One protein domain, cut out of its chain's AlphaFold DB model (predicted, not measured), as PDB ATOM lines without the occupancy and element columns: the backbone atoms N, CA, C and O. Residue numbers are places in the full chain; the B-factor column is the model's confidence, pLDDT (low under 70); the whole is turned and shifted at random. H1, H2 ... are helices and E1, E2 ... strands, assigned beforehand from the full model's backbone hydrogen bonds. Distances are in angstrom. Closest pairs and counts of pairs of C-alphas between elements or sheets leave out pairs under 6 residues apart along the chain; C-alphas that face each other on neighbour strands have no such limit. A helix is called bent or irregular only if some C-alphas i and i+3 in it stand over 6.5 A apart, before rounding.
ATOM      1  N   VAL A 436       2.581 -19.313  22.385       97.00
ATOM      2  CA  VAL A 436       1.936 -18.425  21.424       97.00
ATOM      3  C   VAL A 436       2.889 -17.292  21.105       97.00
ATOM      4  O   VAL A 436       3.744 -16.958  21.914       97.00
ATOM      5  N   SER A 437       2.784 -16.754  19.896       90.38
ATOM      6  CA  SER A 437       3.438 -15.513  19.538       90.38
ATOM      7  C   SER A 437       2.520 -14.661  18.676       90.38
ATOM      8  O   SER A 437       2.098 -15.083  17.590       90.38
ATOM      9  N   ILE A 438       2.229 -13.456  19.137       93.19
ATOM     10  CA  ILE A 438       1.581 -12.385  18.398       93.19
ATOM     11  C   ILE A 438       2.620 -11.282  18.181       93.19
ATOM     12  O   ILE A 438       3.436 -10.985  19.031       93.19
ATOM     13  N   ALA A 439       2.652 -10.707  16.984       84.94
ATOM     14  CA  ALA A 439       3.548  -9.590  16.706       84.94
ATOM     15  C   ALA A 439       2.755  -8.288  16.660       84.94
ATOM     16  O   ALA A 439       1.592  -8.284  16.228       84.94
ATOM     17  N   ASN A 440       3.431  -7.182  16.976       86.50
ATOM     18  CA  ASN A 440       2.953  -5.844  16.650       86.50
ATOM     19  C   ASN A 440       2.565  -5.790  15.170       86.50
ATOM     20  O   ASN A 440       3.327  -6.204  14.287       86.50
ATOM     21  N   GLN A 441       1.357  -5.313  14.890       89.38
ATOM     22  CA  GLN A 441       0.804  -5.392  13.546       89.38
ATOM     23  C   GLN A 441      -0.150  -4.253  13.239       89.38
ATOM     24  O   GLN A 441      -0.803  -3.684  14.106       89.38
ATOM     25  N   THR A 442      -0.275  -3.969  11.951       90.38
ATOM     26  CA  THR A 442      -1.305  -3.078  11.441       90.38
ATOM     27  C   THR A 442      -2.505  -3.900  10.997       90.38
ATOM     28  O   THR A 442      -2.368  -4.845  10.215       90.38
ATOM     29  N   SER A 443      -3.687  -3.539  11.481       91.81
ATOM     30  CA  SER A 443      -4.944  -4.212  11.172       91.81
ATOM     31  C   SER A 443      -6.006  -3.207  10.742       91.81
ATOM     32  O   SER A 443      -5.969  -2.040  11.099       91.81
ATOM     33  N   ASN A 444      -7.020  -3.677  10.022       88.06
ATOM     34  CA  ASN A 444      -8.249  -2.913   9.800       88.06
ATOM     35  C   ASN A 444      -9.222  -2.989  10.999       88.06
ATOM     36  O   ASN A 444     -10.413  -2.724  10.834       88.06
ATOM     37  N   GLY A 445      -8.752  -3.478  12.150       91.69
ATOM     38  CA  GLY A 445      -9.512  -3.658  13.384       91.69
ATOM     39  C   GLY A 445     -10.422  -4.891  13.420       91.69
ATOM     40  O   GLY A 445     -10.980  -5.184  14.468       91.69
ATOM     41  N   THR A 446     -10.602  -5.635  12.322       93.50
ATOM     42  CA  THR A 446     -11.527  -6.797  12.290       93.50
ATOM     43  C   THR A 446     -10.849  -8.143  12.536       93.50
ATOM     44  O   THR A 446     -11.520  -9.129  12.844       93.50
ATOM     45  N   LEU A 447      -9.532  -8.210  12.349       93.56
ATOM     46  CA  LEU A 447      -8.769  -9.452  12.374       93.56
ATOM     47  C   LEU A 447      -7.351  -9.185  12.857       93.56
ATOM     48  O   LEU A 447      -6.751  -8.185  12.474       93.56
ATOM     49  N   VAL A 448      -6.799 -10.109  13.627       95.00
ATOM     50  CA  VAL A 448      -5.383 -10.110  14.005       95.00
ATOM     51  C   VAL A 448      -4.732 -11.420  13.600       95.00
ATOM     52  O   VAL A 448      -5.401 -12.448  13.479       95.00
ATOM     53  N   ASN A 449      -3.436 -11.375  13.317       94.38
ATOM     54  CA  ASN A 449      -2.653 -12.535  12.928       94.38
ATOM     55  C   ASN A 449      -1.717 -12.948  14.063       94.38
ATOM     56  O   ASN A 449      -0.959 -12.128  14.576       94.38
ATOM     57  N   ILE A 450      -1.751 -14.229  14.398       96.56
ATOM     58  CA  ILE A 450      -0.877 -14.878  15.368       96.56
ATOM     59  C   ILE A 450       0.258 -15.523  14.587       96.56
ATOM     60  O   ILE A 450       0.030 -16.357  13.703       96.56
ATOM     61  N   SER A 451       1.479 -15.086  14.869       89.94
ATOM     62  CA  SER A 451       2.687 -15.483  14.153       89.94
ATOM     63  C   SER A 451       2.919 -16.982  14.274       89.94
ATOM     64  O   SER A 451       3.093 -17.659  13.255       89.94
ATOM     65  N   ASN A 452       2.860 -17.497  15.501       89.69
ATOM     66  CA  ASN A 452       3.057 -18.904  15.816       89.69
ATOM     67  C   ASN A 452       2.193 -19.312  17.014       89.69
ATOM     68  O   ASN A 452       2.004 -18.530  17.937       89.69
ATOM     69  N   VAL A 453       1.708 -20.546  17.023       95.12
ATOM     70  CA  VAL A 453       1.151 -21.183  18.219       95.12
ATOM     71  C   VAL A 453       1.553 -22.652  18.223       95.12
ATOM     72  O   VAL A 453       1.492 -23.320  17.190       95.12
ATOM     73  N   GLU A 454       1.971 -23.159  19.375       96.06
ATOM     74  CA  GLU A 454       2.180 -24.582  19.622       96.06
ATOM     75  C   GLU A 454       1.223 -25.027  20.723       96.06
ATOM     76  O   GLU A 454       1.232 -24.472  21.817       96.06
ATOM     77  N   LEU A 455       0.381 -26.014  20.419       94.31
ATOM     78  CA  LEU A 455      -0.582 -26.576  21.356       94.31
ATOM     79  C   LEU A 455      -0.222 -28.037  21.657       94.31
ATOM     80  O   LEU A 455      -0.151 -28.844  20.724       94.31
ATOM     81  N   PRO A 456      -0.005 -28.415  22.928       91.94
ATOM     82  CA  PRO A 456       0.286 -29.800  23.290       91.94
ATOM     83  C   PRO A 456      -0.958 -30.694  23.288       91.94
ATOM     84  O   PRO A 456      -0.848 -31.908  23.101       91.94
ATOM     85  N   GLU A 457      -2.131 -30.089  23.458       94.31
ATOM     86  CA  GLU A 457      -3.456 -30.701  23.379       94.31
ATOM     87  C   GLU A 457      -4.356 -29.836  22.490       94.31
ATOM     88  O   GLU A 457      -3.983 -28.724  22.123       94.31
ATOM     89  N   ASP A 458      -5.517 -30.350  22.099       96.69
ATOM     90  CA  ASP A 458      -6.443 -29.607  21.248       96.69
ATOM     91  C   ASP A 458      -6.959 -28.341  21.962       96.69
ATOM     92  O   ASP A 458      -7.105 -28.322  23.187       96.69
ATOM     93  N   GLY A 459      -7.252 -27.278  21.215       97.50
ATOM     94  CA  GLY A 459      -7.613 -26.004  21.824       97.50
ATOM     95  C   GLY A 459      -7.868 -24.855  20.856       97.50
ATOM     96  O   GLY A 459      -8.239 -25.045  19.697       97.50
ATOM     97  N   TYR A 460      -7.672 -23.644  21.370       98.12
ATOM     98  CA  TYR A 460      -7.965 -22.370  20.717       98.12
ATOM     99  C   TYR A 460      -6.875 -21.341  21.017       98.12
ATOM    100  O   TYR A 460      -6.119 -21.488  21.973       98.12
ATOM    101  N   VAL A 461      -6.845 -20.258  20.243       97.94
ATOM    102  CA  VAL A 461      -6.157 -19.016  20.619       97.94
ATOM    103  C   VAL A 461      -7.213 -17.949  20.874       97.94
ATOM    104  O   VAL A 461      -7.901 -17.525  19.942       97.94
ATOM    105  N   ALA A 462      -7.357 -17.542  22.131       97.62
ATOM    106  CA  ALA A 462      -8.178 -16.418  22.546       97.62
ATOM    107  C   ALA A 462      -7.376 -15.115  22.449       97.62
ATOM    108  O   ALA A 462      -6.161 -15.101  22.638       97.62
ATOM    109  N   ILE A 463      -8.066 -14.024  22.136       98.25
ATOM    110  CA  ILE A 463      -7.510 -12.674  22.087       98.25
ATOM    111  C   ILE A 463      -8.228 -11.841  23.127       98.25
ATOM    112  O   ILE A 463      -9.451 -11.684  23.060       98.25
ATOM    113  N   HIS A 464      -7.454 -11.306  24.057       96.38
ATOM    114  CA  HIS A 464      -7.905 -10.437  25.123       96.38
ATOM    115  C   HIS A 464      -7.514  -8.987  24.835       96.38
ATOM    116  O   HIS A 464      -6.518  -8.735  24.157       96.38
ATOM    117  N   ASN A 465      -8.298  -8.039  25.338       93.25
ATOM    118  CA  ASN A 465      -7.877  -6.643  25.442       93.25
ATOM    119  C   ASN A 465      -7.151  -6.371  26.774       93.25
ATOM    120  O   ASN A 465      -7.069  -7.241  27.645       93.25
ATOM    121  N   ASP A 466      -6.668  -5.141  26.921       89.25
ATOM    122  CA  ASP A 466      -6.010  -4.583  28.110       89.25
ATOM    123  C   ASP A 466      -6.741  -4.837  29.437       89.25
ATOM    124  O   ASP A 466      -6.092  -5.067  30.454       89.25
ATOM    125  N   SER A 467      -8.077  -4.903  29.437       85.81
ATOM    126  CA  SER A 467      -8.844  -5.161  30.662       85.81
ATOM    127  C   SER A 467      -8.514  -6.505  31.329       85.81
ATOM    128  O   SER A 467      -8.828  -6.695  32.504       85.81
ATOM    129  N   LEU A 468      -7.850  -7.439  30.632       85.12
ATOM    130  CA  LEU A 468      -7.291  -8.643  31.255       85.12
ATOM    131  C   LEU A 468      -6.280  -8.292  32.359       85.12
ATOM    132  O   LEU A 468      -6.334  -8.893  33.431       85.12
ATOM    133  N   LEU A 469      -5.416  -7.304  32.115       75.94
ATOM    134  CA  LEU A 469      -4.404  -6.821  33.063       75.94
ATOM    135  C   LEU A 469      -5.049  -6.093  34.251       75.94
ATOM    136  O   LEU A 469      -4.526  -6.098  35.359       75.94
ATOM    137  N   GLU A 470      -6.250  -5.551  34.052       77.56
ATOM    138  CA  GLU A 470      -7.086  -4.960  35.102       77.56
ATOM    139  C   GLU A 470      -7.882  -6.018  35.903       77.56
ATOM    140  O   GLU A 470      -8.752  -5.682  36.712       77.56
ATOM    141  N   GLY A 471      -7.640  -7.312  35.659       66.81
ATOM    142  CA  GLY A 471      -8.305  -8.430  36.333       66.81
ATOM    143  C   GLY A 471      -9.657  -8.837  35.734       66.81
ATOM    144  O   GLY A 471     -10.326  -9.733  36.258       66.81
ATOM    145  N   ASN A 472     -10.088  -8.242  34.616       81.56
ATOM    146  CA  ASN A 472     -11.307  -8.643  33.907       81.56
ATOM    147  C   ASN A 472     -11.053  -9.862  33.003       81.56
ATOM    148  O   ASN A 472     -11.065  -9.779  31.775       81.56
ATOM    149  N   VAL A 473     -10.856 -11.032  33.608       80.19
ATOM    150  CA  VAL A 473     -10.459 -12.258  32.890       80.19
ATOM    151  C   VAL A 473     -11.484 -12.704  31.836       80.19
ATOM    152  O   VAL A 473     -11.123 -13.046  30.715       80.19
ATOM    153  N   ILE A 474     -12.780 -12.697  32.165       78.94
ATOM    154  CA  ILE A 474     -13.825 -13.218  31.262       78.94
ATOM    155  C   ILE A 474     -14.252 -12.164  30.239       78.94
ATOM    156  O   ILE A 474     -14.472 -12.483  29.071       78.94
ATOM    157  N   GLY A 475     -14.409 -10.912  30.673       85.00
ATOM    158  CA  GLY A 475     -14.899  -9.832  29.821       85.00
ATOM    159  C   GLY A 475     -13.856  -9.293  28.844       85.00
ATOM    160  O   GLY A 475     -14.241  -8.599  27.908       85.00
ATOM    161  N   SER A 476     -12.578  -9.619  29.043       93.81
ATOM    162  CA  SER A 476     -11.496  -9.186  28.157       93.81
ATOM    163  C   SER A 476     -11.422  -9.962  26.846       93.81
ATOM    164  O   SER A 476     -10.845  -9.449  25.893       93.81
ATOM    165  N   VAL A 477     -12.015 -11.159  26.748       96.69
ATOM    166  CA  VAL A 477     -11.968 -11.969  25.520       96.69
ATOM    167  C   VAL A 477     -12.757 -11.280  24.405       96.69
ATOM    168  O   VAL A 477     -13.989 -11.295  24.392       96.69
ATOM    169  N   ILE A 478     -12.047 -10.730  23.424       97.06
ATOM    170  CA  ILE A 478     -12.628 -10.047  22.267       97.06
ATOM    171  C   ILE A 478     -12.492 -10.841  20.967       97.06
ATOM    172  O   ILE A 478     -13.183 -10.528  20.005       97.06
ATOM    173  N   GLY A 479     -11.660 -11.878  20.897       97.50
ATOM    174  CA  GLY A 479     -11.520 -12.720  19.705       97.50
ATOM    175  C   GLY A 479     -11.171 -14.160  20.052       97.50
ATOM    176  O   GLY A 479     -10.633 -14.427  21.120       97.50
ATOM    177  N   VAL A 480     -11.483 -15.097  19.156       97.94
ATOM    178  CA  VAL A 480     -11.056 -16.496  19.291       97.94
ATOM    179  C   VAL A 480     -10.834 -17.135  17.921       97.94
ATOM    180  O   VAL A 480     -11.548 -16.832  16.960       97.94
ATOM    181  N   SER A 481      -9.809 -17.979  17.808       97.88
ATOM    182  CA  SER A 481      -9.560 -18.786  16.613       97.88
ATOM    183  C   SER A 481     -10.654 -19.836  16.389       97.88
ATOM    184  O   SER A 481     -11.450 -20.150  17.274       97.88
ATOM    185  N   ASP A 482     -10.648 -20.455  15.209       96.25
ATOM    186  CA  ASP A 482     -11.298 -21.757  15.044       96.25
ATOM    187  C   ASP A 482     -10.594 -22.815  15.921       96.25
ATOM    188  O   ASP A 482      -9.458 -22.609  16.359       96.25
ATOM    189  N   TYR A 483     -11.258 -23.951  16.152       96.81
ATOM    190  CA  TYR A 483     -10.675 -25.107  16.838       96.81
ATOM    191  C   TYR A 483      -9.386 -25.582  16.149       96.81
ATOM    192  O   TYR A 483      -9.336 -25.738  14.921       96.81
ATOM    193  N   LEU A 484      -8.361 -25.839  16.957       96.62
ATOM    194  CA  LEU A 484      -7.048 -26.318  16.550       96.62
ATOM    195  C   LEU A 484      -6.771 -27.664  17.231       96.62
ATOM    196  O   LEU A 484      -6.840 -27.777  18.450       96.62
ATOM    197  N   GLU A 485      -6.418 -28.689  16.453       96.94
ATOM    198  CA  GLU A 485      -5.873 -29.936  17.012       96.94
ATOM    199  C   GLU A 485      -4.480 -29.674  17.625       96.94
ATOM    200  O   GLU A 485      -3.805 -28.714  17.249       96.94
ATOM    201  N   ALA A 486      -3.992 -30.546  18.505       96.00
ATOM    202  CA  ALA A 486      -2.629 -30.463  19.029       96.00
ATOM    203  C   ALA A 486      -1.575 -30.382  17.900       96.00
ATOM    204  O   ALA A 486      -1.558 -31.199  16.969       96.00
ATOM    205  N   GLY A 487      -0.659 -29.416  17.987       93.19
ATOM    206  CA  GLY A 487       0.395 -29.194  16.999       93.19
ATOM    207  C   GLY A 487       0.873 -27.745  16.901       93.19
ATOM    208  O   GLY A 487       0.503 -26.893  17.701       93.19
ATOM    209  N   THR A 488       1.706 -27.478  15.894       93.81
ATOM    210  CA  THR A 488       2.256 -26.145  15.600       93.81
ATOM    211  C   THR A 488       1.531 -25.512  14.416       93.81
ATOM    212  O   THR A 488       1.388 -26.141  13.360       93.81
ATOM    213  N   TYR A 489       1.144 -24.251  14.560       93.25
ATOM    214  CA  TYR A 489       0.479 -23.459  13.536       93.25
ATOM    215  C   TYR A 489       1.195 -22.124  13.356       93.25
ATOM    216  O   TYR A 489       1.647 -21.514  14.317       93.25
ATOM    217  N   GLU A 490       1.255 -21.652  12.115       92.19
ATOM    218  CA  GLU A 490       1.815 -20.349  11.762       92.19
ATOM    219  C   GLU A 490       0.732 -19.506  11.084       92.19
ATOM    220  O   GLU A 490      -0.046 -20.034  10.282       92.19
ATOM    221  N   ASN A 491       0.742 -18.191  11.313       88.81
ATOM    222  CA  ASN A 491      -0.188 -17.234  10.697       88.81
ATOM    223  C   ASN A 491      -1.669 -17.574  10.947       88.81
ATOM    224  O   ASN A 491      -2.481 -17.627  10.014       88.81
ATOM    225  N   VAL A 492      -2.017 -17.845  12.206       95.56
ATOM    226  CA  VAL A 492      -3.409 -18.086  12.598       95.56
ATOM    227  C   VAL A 492      -4.138 -16.750  12.613       95.56
ATOM    228  O   VAL A 492      -3.775 -15.831  13.335       95.56
ATOM    229  N   SER A 493      -5.176 -16.629  11.795       94.88
ATOM    230  CA  SER A 493      -6.004 -15.428  11.746       94.88
ATOM    231  C   SER A 493      -7.160 -15.532  12.735       94.88
ATOM    232  O   SER A 493      -7.961 -16.461  12.638       94.88
ATOM    233  N   VAL A 494      -7.284 -14.557  13.629       97.94
ATOM    234  CA  VAL A 494      -8.355 -14.484  14.625       97.94
ATOM    235  C   VAL A 494      -9.259 -13.297  14.325       97.94
ATOM    236  O   VAL A 494      -8.798 -12.164  14.206       97.94
ATOM    237  N   MET A 495     -10.559 -13.558  14.179       95.69
ATOM    238  CA  MET A 495     -11.562 -12.512  13.985       95.69
ATOM    239  C   MET A 495     -11.938 -11.895  15.332       95.69
ATOM    240  O   MET A 495     -12.280 -12.615  16.271       95.69
ATOM    241  N   LEU A 496     -11.906 -10.568  15.404       96.31
ATOM    242  CA  LEU A 496     -12.287  -9.827  16.601       96.31
ATOM    243  C   LEU A 496     -13.805  -9.609  16.660       96.31
ATOM    244  O   LEU A 496     -14.504  -9.641  15.645       96.31
ATOM    245  N   TYR A 497     -14.305  -9.399  17.872       95.50
ATOM    246  CA  TYR A 497     -15.708  -9.208  18.241       95.50
ATOM    247  C   TYR A 497     -16.639 -10.341  17.783       95.50
ATOM    248  O   TYR A 497     -17.835 -10.144  17.558       95.50
ATOM    249  N   ASN A 498     -16.094 -11.553  17.653       91.50
ATOM    250  CA  ASN A 498     -16.820 -12.755  17.252       91.50
ATOM    251  C   ASN A 498     -16.534 -13.914  18.217       91.50
ATOM    252  O   ASN A 498     -15.915 -14.910  17.852       91.50
ATOM    253  N   VAL A 499     -16.996 -13.769  19.459       94.31
ATOM    254  CA  VAL A 499     -16.799 -14.747  20.537       94.31
ATOM    255  C   VAL A 499     -18.158 -15.261  21.003       94.31
ATOM    256  O   VAL A 499     -19.065 -14.481  21.300       94.31
ATOM    257  N   SER A 500     -18.321 -16.584  21.054       86.50
ATOM    258  CA  SER A 500     -19.543 -17.204  21.574       86.50
ATOM    259  C   SER A 500     -19.721 -16.862  23.058       86.50
ATOM    260  O   SER A 500     -18.773 -16.908  23.831       86.50
ATOM    261  N   GLY A 501     -20.935 -16.491  23.471       83.31
ATOM    262  CA  GLY A 501     -21.230 -16.105  24.859       83.31
ATOM    263  C   GLY A 501     -20.946 -14.637  25.203       83.31
ATOM    264  O   GLY A 501     -21.558 -14.121  26.138       83.31
ATOM    265  N   ALA A 502     -20.132 -13.933  24.413       88.25
ATOM    266  CA  ALA A 502     -19.919 -12.494  24.547       88.25
ATOM    267  C   ALA A 502     -20.937 -11.688  23.719       88.25
ATOM    268  O   ALA A 502     -21.459 -12.153  22.703       88.25
ATOM    269  N   ASN A 503     -21.239 -10.461  24.152       88.50
ATOM    270  CA  ASN A 503     -22.054  -9.519  23.380       88.50
ATOM    271  C   ASN A 503     -21.264  -8.233  23.173       88.50
ATOM    272  O   ASN A 503     -21.005  -7.523  24.141       88.50
ATOM    273  N   PHE A 504     -20.956  -7.918  21.919       91.62
ATOM    274  CA  PHE A 504     -20.220  -6.714  21.549       91.62
ATOM    275  C   PHE A 504     -21.142  -5.694  20.885       91.62
ATOM    276  O   PHE A 504     -22.070  -6.056  20.149       91.62
ATOM    277  N   THR A 505     -20.905  -4.414  21.158       91.44
ATOM    278  CA  THR A 505     -21.496  -3.312  20.387       91.44
ATOM    279  C   THR A 505     -20.636  -2.954  19.181       91.44
ATOM    280  O   THR A 505     -21.156  -2.508  18.155       91.44
ATOM    281  N   GLU A 506     -19.345  -3.216  19.303       91.25
ATOM    282  CA  GLU A 506     -18.283  -3.000  18.344       91.25
ATOM    283  C   GLU A 506     -18.231  -4.164  17.348       91.25
ATOM    284  O   GLU A 506     -18.708  -5.273  17.599       91.25
ATOM    285  N   THR A 507     -17.663  -3.898  16.175       90.94
ATOM    286  CA  THR A 507     -17.434  -4.928  15.140       90.94
ATOM    287  C   THR A 507     -15.994  -4.940  14.635       90.94
ATOM    288  O   THR A 507     -15.645  -5.746  13.776       90.94
ATOM    289  N   MET A 508     -15.182  -4.017  15.147       92.56
ATOM    290  CA  MET A 508     -13.774  -3.823  14.848       92.56
ATOM    291  C   MET A 508     -13.162  -2.951  15.947       92.56
ATOM    292  O   MET A 508     -13.901  -2.229  16.618       92.56
ATOM    293  N   LEU A 509     -11.841  -3.003  16.103       92.38
ATOM    294  CA  LEU A 509     -11.110  -2.064  16.947       92.38
ATOM    295  C   LEU A 509     -11.278  -0.662  16.358       92.38
ATOM    296  O   LEU A 509     -11.146  -0.483  15.145       92.38
ATOM    297  N   GLU A 510     -11.601   0.312  17.201       91.00
ATOM    298  CA  GLU A 510     -11.750   1.711  16.781       91.00
ATOM    299  C   GLU A 510     -10.463   2.515  16.998       91.00
ATOM    300  O   GLU A 510     -10.229   3.492  16.282       91.00
ATOM    301  N   GLU A 511      -9.628   2.064  17.935       90.19
ATOM    302  CA  GLU A 511      -8.404   2.714  18.396       90.19
ATOM    303  C   GLU A 511      -7.277   1.684  18.527       90.19
ATOM    304  O   GLU A 511      -7.528   0.485  18.724       90.19
ATOM    305  N   ASP A 512      -6.047   2.176  18.398       93.94
ATOM    306  CA  ASP A 512      -4.831   1.394  18.586       93.94
ATOM    307  C   ASP A 512      -4.764   0.881  20.026       93.94
ATOM    308  O   ASP A 512      -5.040   1.629  20.963       93.94
ATOM    309  N   GLN A 513      -4.417  -0.392  20.213       91.50
ATOM    310  CA  GLN A 513      -4.339  -0.986  21.550       91.50
ATOM    311  C   GLN A 513      -3.465  -2.238  21.574       91.50
ATOM    312  O   GLN A 513      -3.275  -2.896  20.547       91.50
ATOM    313  N   THR A 514      -2.993  -2.597  22.764       91.38
ATOM    314  CA  THR A 514      -2.360  -3.892  23.028       91.38
ATOM    315  C   THR A 514      -3.420  -4.979  23.130       91.38
ATOM    316  O   THR A 514      -4.436  -4.817  23.808       91.38
ATOM    317  N   LEU A 515      -3.182  -6.095  22.445       94.12
ATOM    318  CA  LEU A 515      -3.976  -7.307  22.578       94.12
ATOM    319  C   LEU A 515      -3.115  -8.439  23.108       94.12
ATOM    320  O   LEU A 515      -1.974  -8.592  22.687       94.12
ATOM    321  N   ILE A 516      -3.702  -9.274  23.955       95.50
ATOM    322  CA  ILE A 516      -3.021 -10.402  24.586       95.50
ATOM    323  C   ILE A 516      -3.550 -11.685  23.949       95.50
ATOM    324  O   ILE A 516      -4.742 -11.996  24.028       95.50
ATOM    325  N   ALA A 517      -2.678 -12.420  23.273       96.56
ATOM    326  CA  ALA A 517      -2.963 -13.743  22.752       96.56
ATOM    327  C   ALA A 517      -2.742 -14.789  23.846       96.56
ATOM    328  O   ALA A 517      -1.698 -14.821  24.488       96.56
ATOM    329  N   MET A 518      -3.718 -15.673  24.036       97.50
ATOM    330  CA  MET A 518      -3.694 -16.696  25.078       97.50
ATOM    331  C   MET A 518      -4.192 -18.025  24.499       97.50
ATOM    332  O   MET A 518      -5.308 -18.089  23.976       97.50
ATOM    333  N   PRO A 519      -3.404 -19.111  24.535       97.06
ATOM    334  CA  PRO A 519      -3.887 -20.439  24.198       97.06
ATOM    335  C   PRO A 519      -4.863 -20.959  25.252       97.06
ATOM    336  O   PRO A 519      -4.572 -20.924  26.445       97.06
ATOM    337  N   HIS A 520      -5.984 -21.521  24.810       96.44
ATOM    338  CA  HIS A 520      -6.982 -22.171  25.661       96.44
ATOM    339  C   HIS A 520      -7.115 -23.652  25.309       96.44
ATOM    340  O   HIS A 520      -7.118 -24.013  24.133       96.44
ATOM    341  N   LEU A 521      -7.233 -24.500  26.327       94.19
ATOM    342  CA  LEU A 521      -7.385 -25.950  26.222       94.19
ATOM    343  C   LEU A 521      -8.848 -26.307  25.964       94.19
ATOM    344  O   LEU A 521      -9.689 -25.952  26.771       94.19
ATOM    345  N   GLU A 522      -9.158 -27.082  24.929       95.62
ATOM    346  CA  GLU A 522     -10.508 -27.633  24.743       95.62
ATOM    347  C   GLU A 522     -10.765 -28.757  25.764       95.62
ATOM    348  O   GLU A 522     -10.205 -29.851  25.657       95.62
ATOM    349  N   ASN A 523     -11.618 -28.508  26.764       87.44
ATOM    350  CA  ASN A 523     -11.918 -29.483  27.825       87.44
ATOM    351  C   ASN A 523     -13.404 -29.886  27.899       87.44
ATOM    352  O   ASN A 523     -13.761 -30.815  28.635       87.44
ATOM    353  N   SER A 524     -14.259 -29.233  27.110       86.94
ATOM    354  CA  SER A 524     -15.703 -29.469  27.078       86.94
ATOM    355  C   SER A 524     -16.084 -30.669  26.186       86.94
ATOM    356  O   SER A 524     -17.111 -31.333  26.388       86.94
ATOM    357  N   GLY A 525     -15.222 -30.999  25.218       90.44
ATOM    358  CA  GLY A 525     -15.352 -32.086  24.254       90.44
ATOM    359  C   GLY A 525     -16.332 -31.800  23.115       90.44
ATOM    360  O   GLY A 525     -16.856 -32.754  22.524       90.44
ATOM    361  N   ASN A 526     -16.643 -30.530  22.843       91.06
ATOM    362  CA  ASN A 526     -17.646 -30.144  21.850       91.06
ATOM    363  C   ASN A 526     -17.101 -29.337  20.653       91.06
ATOM    364  O   ASN A 526     -17.886 -29.065  19.739       91.06
ATOM    365  N   GLU A 527     -15.793 -29.051  20.623       95.19
ATOM    366  CA  GLU A 527     -15.114 -28.287  19.559       95.19
ATOM    367  C   GLU A 527     -15.722 -26.881  19.366       95.19
ATOM    368  O   GLU A 527     -15.720 -26.322  18.262       95.19
ATOM    369  N   THR A 528     -16.285 -26.308  20.433       92.81
ATOM    370  CA  THR A 528     -16.728 -24.918  20.484       92.81
ATOM    371  C   THR A 528     -16.166 -24.215  21.706       92.81
ATOM    372  O   THR A 528     -16.350 -24.689  22.814       92.81
ATOM    373  N   TYR A 529     -15.571 -23.039  21.498       94.75
ATOM    374  CA  TYR A 529     -15.038 -22.225  22.586       94.75
ATOM    375  C   TYR A 529     -16.140 -21.738  23.540       94.75
ATOM    376  O   TYR A 529     -16.962 -20.884  23.178       94.75
ATOM    377  N   ASP A 530     -16.115 -22.258  24.765       87.88
ATOM    378  CA  ASP A 530     -17.136 -22.082  25.794       87.88
ATOM    379  C   ASP A 530     -16.652 -21.305  27.027       87.88
ATOM    380  O   ASP A 530     -17.450 -21.058  27.931       87.88
ATOM    381  N   PHE A 531     -15.404 -20.834  27.076       91.81
ATOM    382  CA  PHE A 531     -14.851 -20.089  28.221       91.81
ATOM    383  C   PHE A 531     -15.742 -18.934  28.693       91.81
ATOM    384  O   PHE A 531     -16.113 -18.848  29.863       91.81
ATOM    385  N   VAL A 532     -16.179 -18.074  27.771       85.38
ATOM    386  CA  VAL A 532     -17.039 -16.933  28.120       85.38
ATOM    387  C   VAL A 532     -18.444 -17.395  28.519       85.38
ATOM    388  O   VAL A 532     -19.016 -16.899  29.488       85.38
ATOM    389  N   ALA A 533     -19.015 -18.363  27.797       83.38
ATOM    390  CA  ALA A 533     -20.379 -18.843  28.037       83.38
ATOM    391  C   ALA A 533     -20.515 -19.654  29.338       83.38
ATOM    392  O   ALA A 533     -21.570 -19.626  29.979       83.38
ATOM    393  N   SER A 534     -19.454 -20.365  29.713       82.56
ATOM    394  CA  SER A 534     -19.338 -21.177  30.925       82.56
ATOM    395  C   SER A 534     -18.871 -20.368  32.138       82.56
ATOM    396  O   SER A 534     -18.914 -20.865  33.262       82.56
ATOM    397  N   ASN A 535     -18.488 -19.103  31.931       79.75
ATOM    398  CA  ASN A 535     -17.909 -18.236  32.951       79.75
ATOM    399  C   ASN A 535     -16.594 -18.810  33.520       79.75
ATOM    400  O   ASN A 535     -16.386 -18.830  34.733       79.75
ATOM    401  N   GLY A 536     -15.734 -19.295  32.621       75.69
ATOM    402  CA  GLY A 536     -14.378 -19.765  32.887       75.69
ATOM    403  C   GLY A 536     -14.251 -21.223  33.329       75.69
ATOM    404  O   GLY A 536     -13.144 -21.658  33.632       75.69
ATOM    405  N   THR A 537     -15.346 -21.987  33.409       78.31
ATOM    406  CA  THR A 537     -15.282 -23.384  33.878       78.31
ATOM    407  C   THR A 537     -14.882 -24.367  32.787       78.31
ATOM    408  O   THR A 537     -14.267 -25.390  33.085       78.31
ATOM    409  N   ASP A 538     -15.247 -24.058  31.547       85.62
ATOM    410  CA  ASP A 538     -14.869 -24.811  30.359       85.62
ATOM    411  C   ASP A 538     -13.870 -23.986  29.539       85.62
ATOM    412  O   ASP A 538     -13.833 -22.762  29.626       85.62
ATOM    413  N   ASP A 539     -13.044 -24.673  28.769       90.44
ATOM    414  CA  ASP A 539     -12.020 -24.135  27.882       90.44
ATOM    415  C   ASP A 539     -11.083 -23.093  28.503       90.44
ATOM    416  O   ASP A 539     -10.902 -21.998  27.974       90.44
ATOM    417  N   GLY A 540     -10.512 -23.412  29.665       85.06
ATOM    418  CA  GLY A 540      -9.551 -22.549  30.358       85.06
ATOM    419  C   GLY A 540      -8.202 -22.415  29.634       85.06
ATOM    420  O   GLY A 540      -7.917 -23.174  28.706       85.06
ATOM    421  N   PRO A 541      -7.346 -21.474  30.064       89.94
ATOM    422  CA  PRO A 541      -6.040 -21.264  29.453       89.94
ATOM    423  C   PRO A 541      -5.110 -22.466  29.639       89.94
ATOM    424  O   PRO A 541      -5.199 -23.202  30.626       89.94
ATOM    425  N   PHE A 542      -4.163 -22.630  28.717       88.88
ATOM    426  CA  PHE A 542      -2.990 -23.454  28.987       88.88
ATOM    427  C   PHE A 542      -2.129 -22.776  30.056       88.88
ATOM    428  O   PHE A 542      -1.861 -21.580  29.976       88.88
ATOM    429  N   ILE A 543      -1.693 -23.557  31.047       82.44
ATOM    430  CA  ILE A 543      -0.866 -23.089  32.163       82.44
ATOM    431  C   ILE A 543       0.552 -23.646  32.014       82.44
ATOM    432  O   ILE A 543       0.722 -24.862  31.879       82.44
ATOM    433  N   ALA A 544       1.553 -22.771  32.079       77.75
ATOM    434  CA  ALA A 544       2.973 -23.099  32.142       77.75
ATOM    435  C   ALA A 544       3.579 -22.430  33.382       77.75
ATOM    436  O   ALA A 544       3.262 -21.285  33.686       77.75
ATOM    437  N   ASP A 545       4.384 -23.172  34.146       77.06
ATOM    438  CA  ASP A 545       5.060 -22.674  35.357       77.06
ATOM    439  C   ASP A 545       4.145 -21.951  36.375       77.06
ATOM    440  O   ASP A 545       4.581 -21.107  37.150       77.06
ATOM    441  N   GLY A 546       2.864 -22.340  36.423       68.56
ATOM    442  CA  GLY A 546       1.869 -21.792  37.351       68.56
ATOM    443  C   GLY A 546       1.095 -20.574  36.835       68.56
ATOM    444  O   GLY A 546       0.149 -20.164  37.502       68.56
ATOM    445  N   ALA A 547       1.420 -20.056  35.648       72.69
ATOM    446  CA  ALA A 547       0.754 -18.917  35.017       72.69
ATOM    447  C   ALA A 547       0.135 -19.284  33.658       72.69
ATOM    448  O   ALA A 547       0.487 -20.294  33.045       72.69
ATOM    449  N   ALA A 548      -0.821 -18.481  33.187       81.81
ATOM    450  CA  ALA A 548      -1.373 -18.647  31.845       81.81
ATOM    451  C   ALA A 548      -0.303 -18.348  30.790       81.81
ATOM    452  O   ALA A 548       0.443 -17.384  30.917       81.81
ATOM    453  N   VAL A 549      -0.247 -19.168  29.742       85.94
ATOM    454  CA  VAL A 549       0.618 -18.897  28.591       85.94
ATOM    455  C   VAL A 549       0.028 -17.727  27.817       85.94
ATOM    456  O   VAL A 549      -1.082 -17.828  27.293       85.94
ATOM    457  N   THR A 550       0.774 -16.635  27.717       91.44
ATOM    458  CA  THR A 550       0.368 -15.435  26.986       91.44
ATOM    459  C   THR A 550       1.512 -14.891  26.149       91.44
ATOM    460  O   THR A 550       2.672 -15.184  26.411       91.44
ATOM    461  N   ASP A 551       1.158 -14.103  25.145       92.25
ATOM    462  CA  ASP A 551       2.046 -13.165  24.459       92.25
ATOM    463  C   ASP A 551       1.191 -11.970  24.048       92.25
ATOM    464  O   ASP A 551       0.011 -12.152  23.725       92.25
ATOM    465  N   ASP A 552       1.732 -10.764  24.049       91.12
ATOM    466  CA  ASP A 552       0.986  -9.563  23.693       91.12
ATOM    467  C   ASP A 552       1.569  -8.844  22.476       91.12
ATOM    468  O   ASP A 552       2.687  -9.076  22.024       91.12
ATOM    469  N   GLY A 553       0.725  -8.043  21.833       82.81
ATOM    470  CA  GLY A 553       1.104  -7.319  20.634       82.81
ATOM    471  C   GLY A 553       0.241  -6.089  20.423       82.81
ATOM    472  O   GLY A 553      -0.992  -6.143  20.462       82.81
ATOM    473  N   PHE A 554       0.898  -4.973  20.132       88.62
ATOM    474  CA  PHE A 554       0.266  -3.710  19.799       88.62
ATOM    475  C   PHE A 554      -0.336  -3.745  18.390       88.62
ATOM    476  O   PHE A 554       0.341  -4.023  17.391       88.62
ATOM    477  N   VAL A 555      -1.628  -3.436  18.296       91.88
ATOM    478  CA  VAL A 555      -2.374  -3.405  17.040       91.88
ATOM    479  C   VAL A 555      -2.669  -1.964  16.653       91.88
ATOM    480  O   VAL A 555      -3.529  -1.320  17.244       91.88
ATOM    481  N   THR A 556      -2.003  -1.481  15.604       92.44
ATOM    482  CA  THR A 556      -2.328  -0.196  14.968       92.44
ATOM    483  C   THR A 556      -3.517  -0.369  14.025       92.44
ATOM    484  O   THR A 556      -3.483  -1.205  13.113       92.44
ATOM    485  N   VAL A 557      -4.569   0.422  14.207       92.75
ATOM    486  CA  VAL A 557      -5.811   0.367  13.439       92.75
ATOM    487  C   VAL A 557      -5.740   1.309  12.238       92.75
ATOM    488  O   VAL A 557      -5.895   2.524  12.332       92.75
ATOM    489  N   GLU A 558      -5.608   0.737  11.045       87.12
ATOM    490  CA  GLU A 558      -5.803   1.456   9.789       87.12
ATOM    491  C   GLU A 558      -7.286   1.445   9.402       87.12
ATOM    492  O   GLU A 558      -7.795   0.524   8.750       87.12
TER     493      GLU A 558
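This is residues 436 to 558 of the 564 residues of an uncharacterized protein of Halobacterium sp. DL1 (UniProt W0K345). One sheet of eight strands is curled like part of a barrel and folded back on itself, E1 and E3 facing E5, E4, E7, E8 and E2, with the bent E6 as the hinge between the two leaves. One short helix, H1, only grazes this sheet, and two long stretches hold no named element, residues 497 to 512 and residues 535 to 550, the second with a short antiparallel pairing of residues 543 to 544 with residues 547 to 548. The printed part has 123 residues, under half of them in named elements, mostly strand, in the order E1 E2 E3 E4 E5 E6 E7 H1 E8. The sheet is mixed, in the order E1 E3 E6 E5 E4 E7 E8 E2. It is compact, with a radius of gyration of the C-alphas of 13.2 A and spans of 37 by 28 by 25 A.

Begin at E1, residues 436 to 438, an edge strand that runs on at 68 degrees into the other edge strand, E2, residues 441 to 443. E3, residues 447 to 455, is antiparallel to E1, with N 437 and O 452 2.8 A apart. E4, residues 459 to 465, and E5, residues 477 to 480, form a hairpin; look at N 463 and O 479, 2.8 A apart. E5 forms another with E6, residues 487 to 496, where C-alphas 496 and 479 face each other at 4.3 A but no backbone N and O are within hydrogen-bond range. E4 E5 E6 is a meander, each strand the antiparallel neighbour of the one before. E6 bends by 76 degrees at residue 490 and is antiparallel to E3, with N 450 and O 492 2.8 A apart; E3 E4 E5 E6 is a Greek key, a meander whose last strand is also the antiparallel neighbour of the strand before it. E7, residues 513 to 521, is antiparallel to E4, with N 462 and O 518 2.8 A apart, and E4 E5 E6 E7 is a second Greek key. H1, residues 531 to 534, is only just on the sheet, with 5 pairs of C-alphas within 10 A, and grazes it with residues 531 to 532; it is too short for an O i to N i+4 pair, and its one O i to N i+3 pair is not within range. E8, residues 551 to 557, is antiparallel to E7, N 517 and O 551 being 2.7 A apart, and parallel to E2, N 443 and O 556 being 2.9 A apart. Across the fold, the closest C-alphas of E1 and E8 are those of Ile 438 and Gly 553, 5.6 A apart.

Find C-alpha 436 at (1.936, -18.425, 21.424), where E1 begins. E3 is 21.0 A long and bends by 71 degrees at residue 451. E4 measures 19.7 A, E6 23.2 A and E7 25.6 A. E8 covers 19.1 A and ends at C-alpha 557, (-5.811, 0.367, 13.439).

The C-alphas farthest apart are those of Gly 525 and Glu 558, 37.8 A. The printed part has no cut. The links E4 to E5, E6 to E7 and H1 to E8 are long. The mean pLDDT of the printed part is 90.4; residues 471 and 546 are under 70.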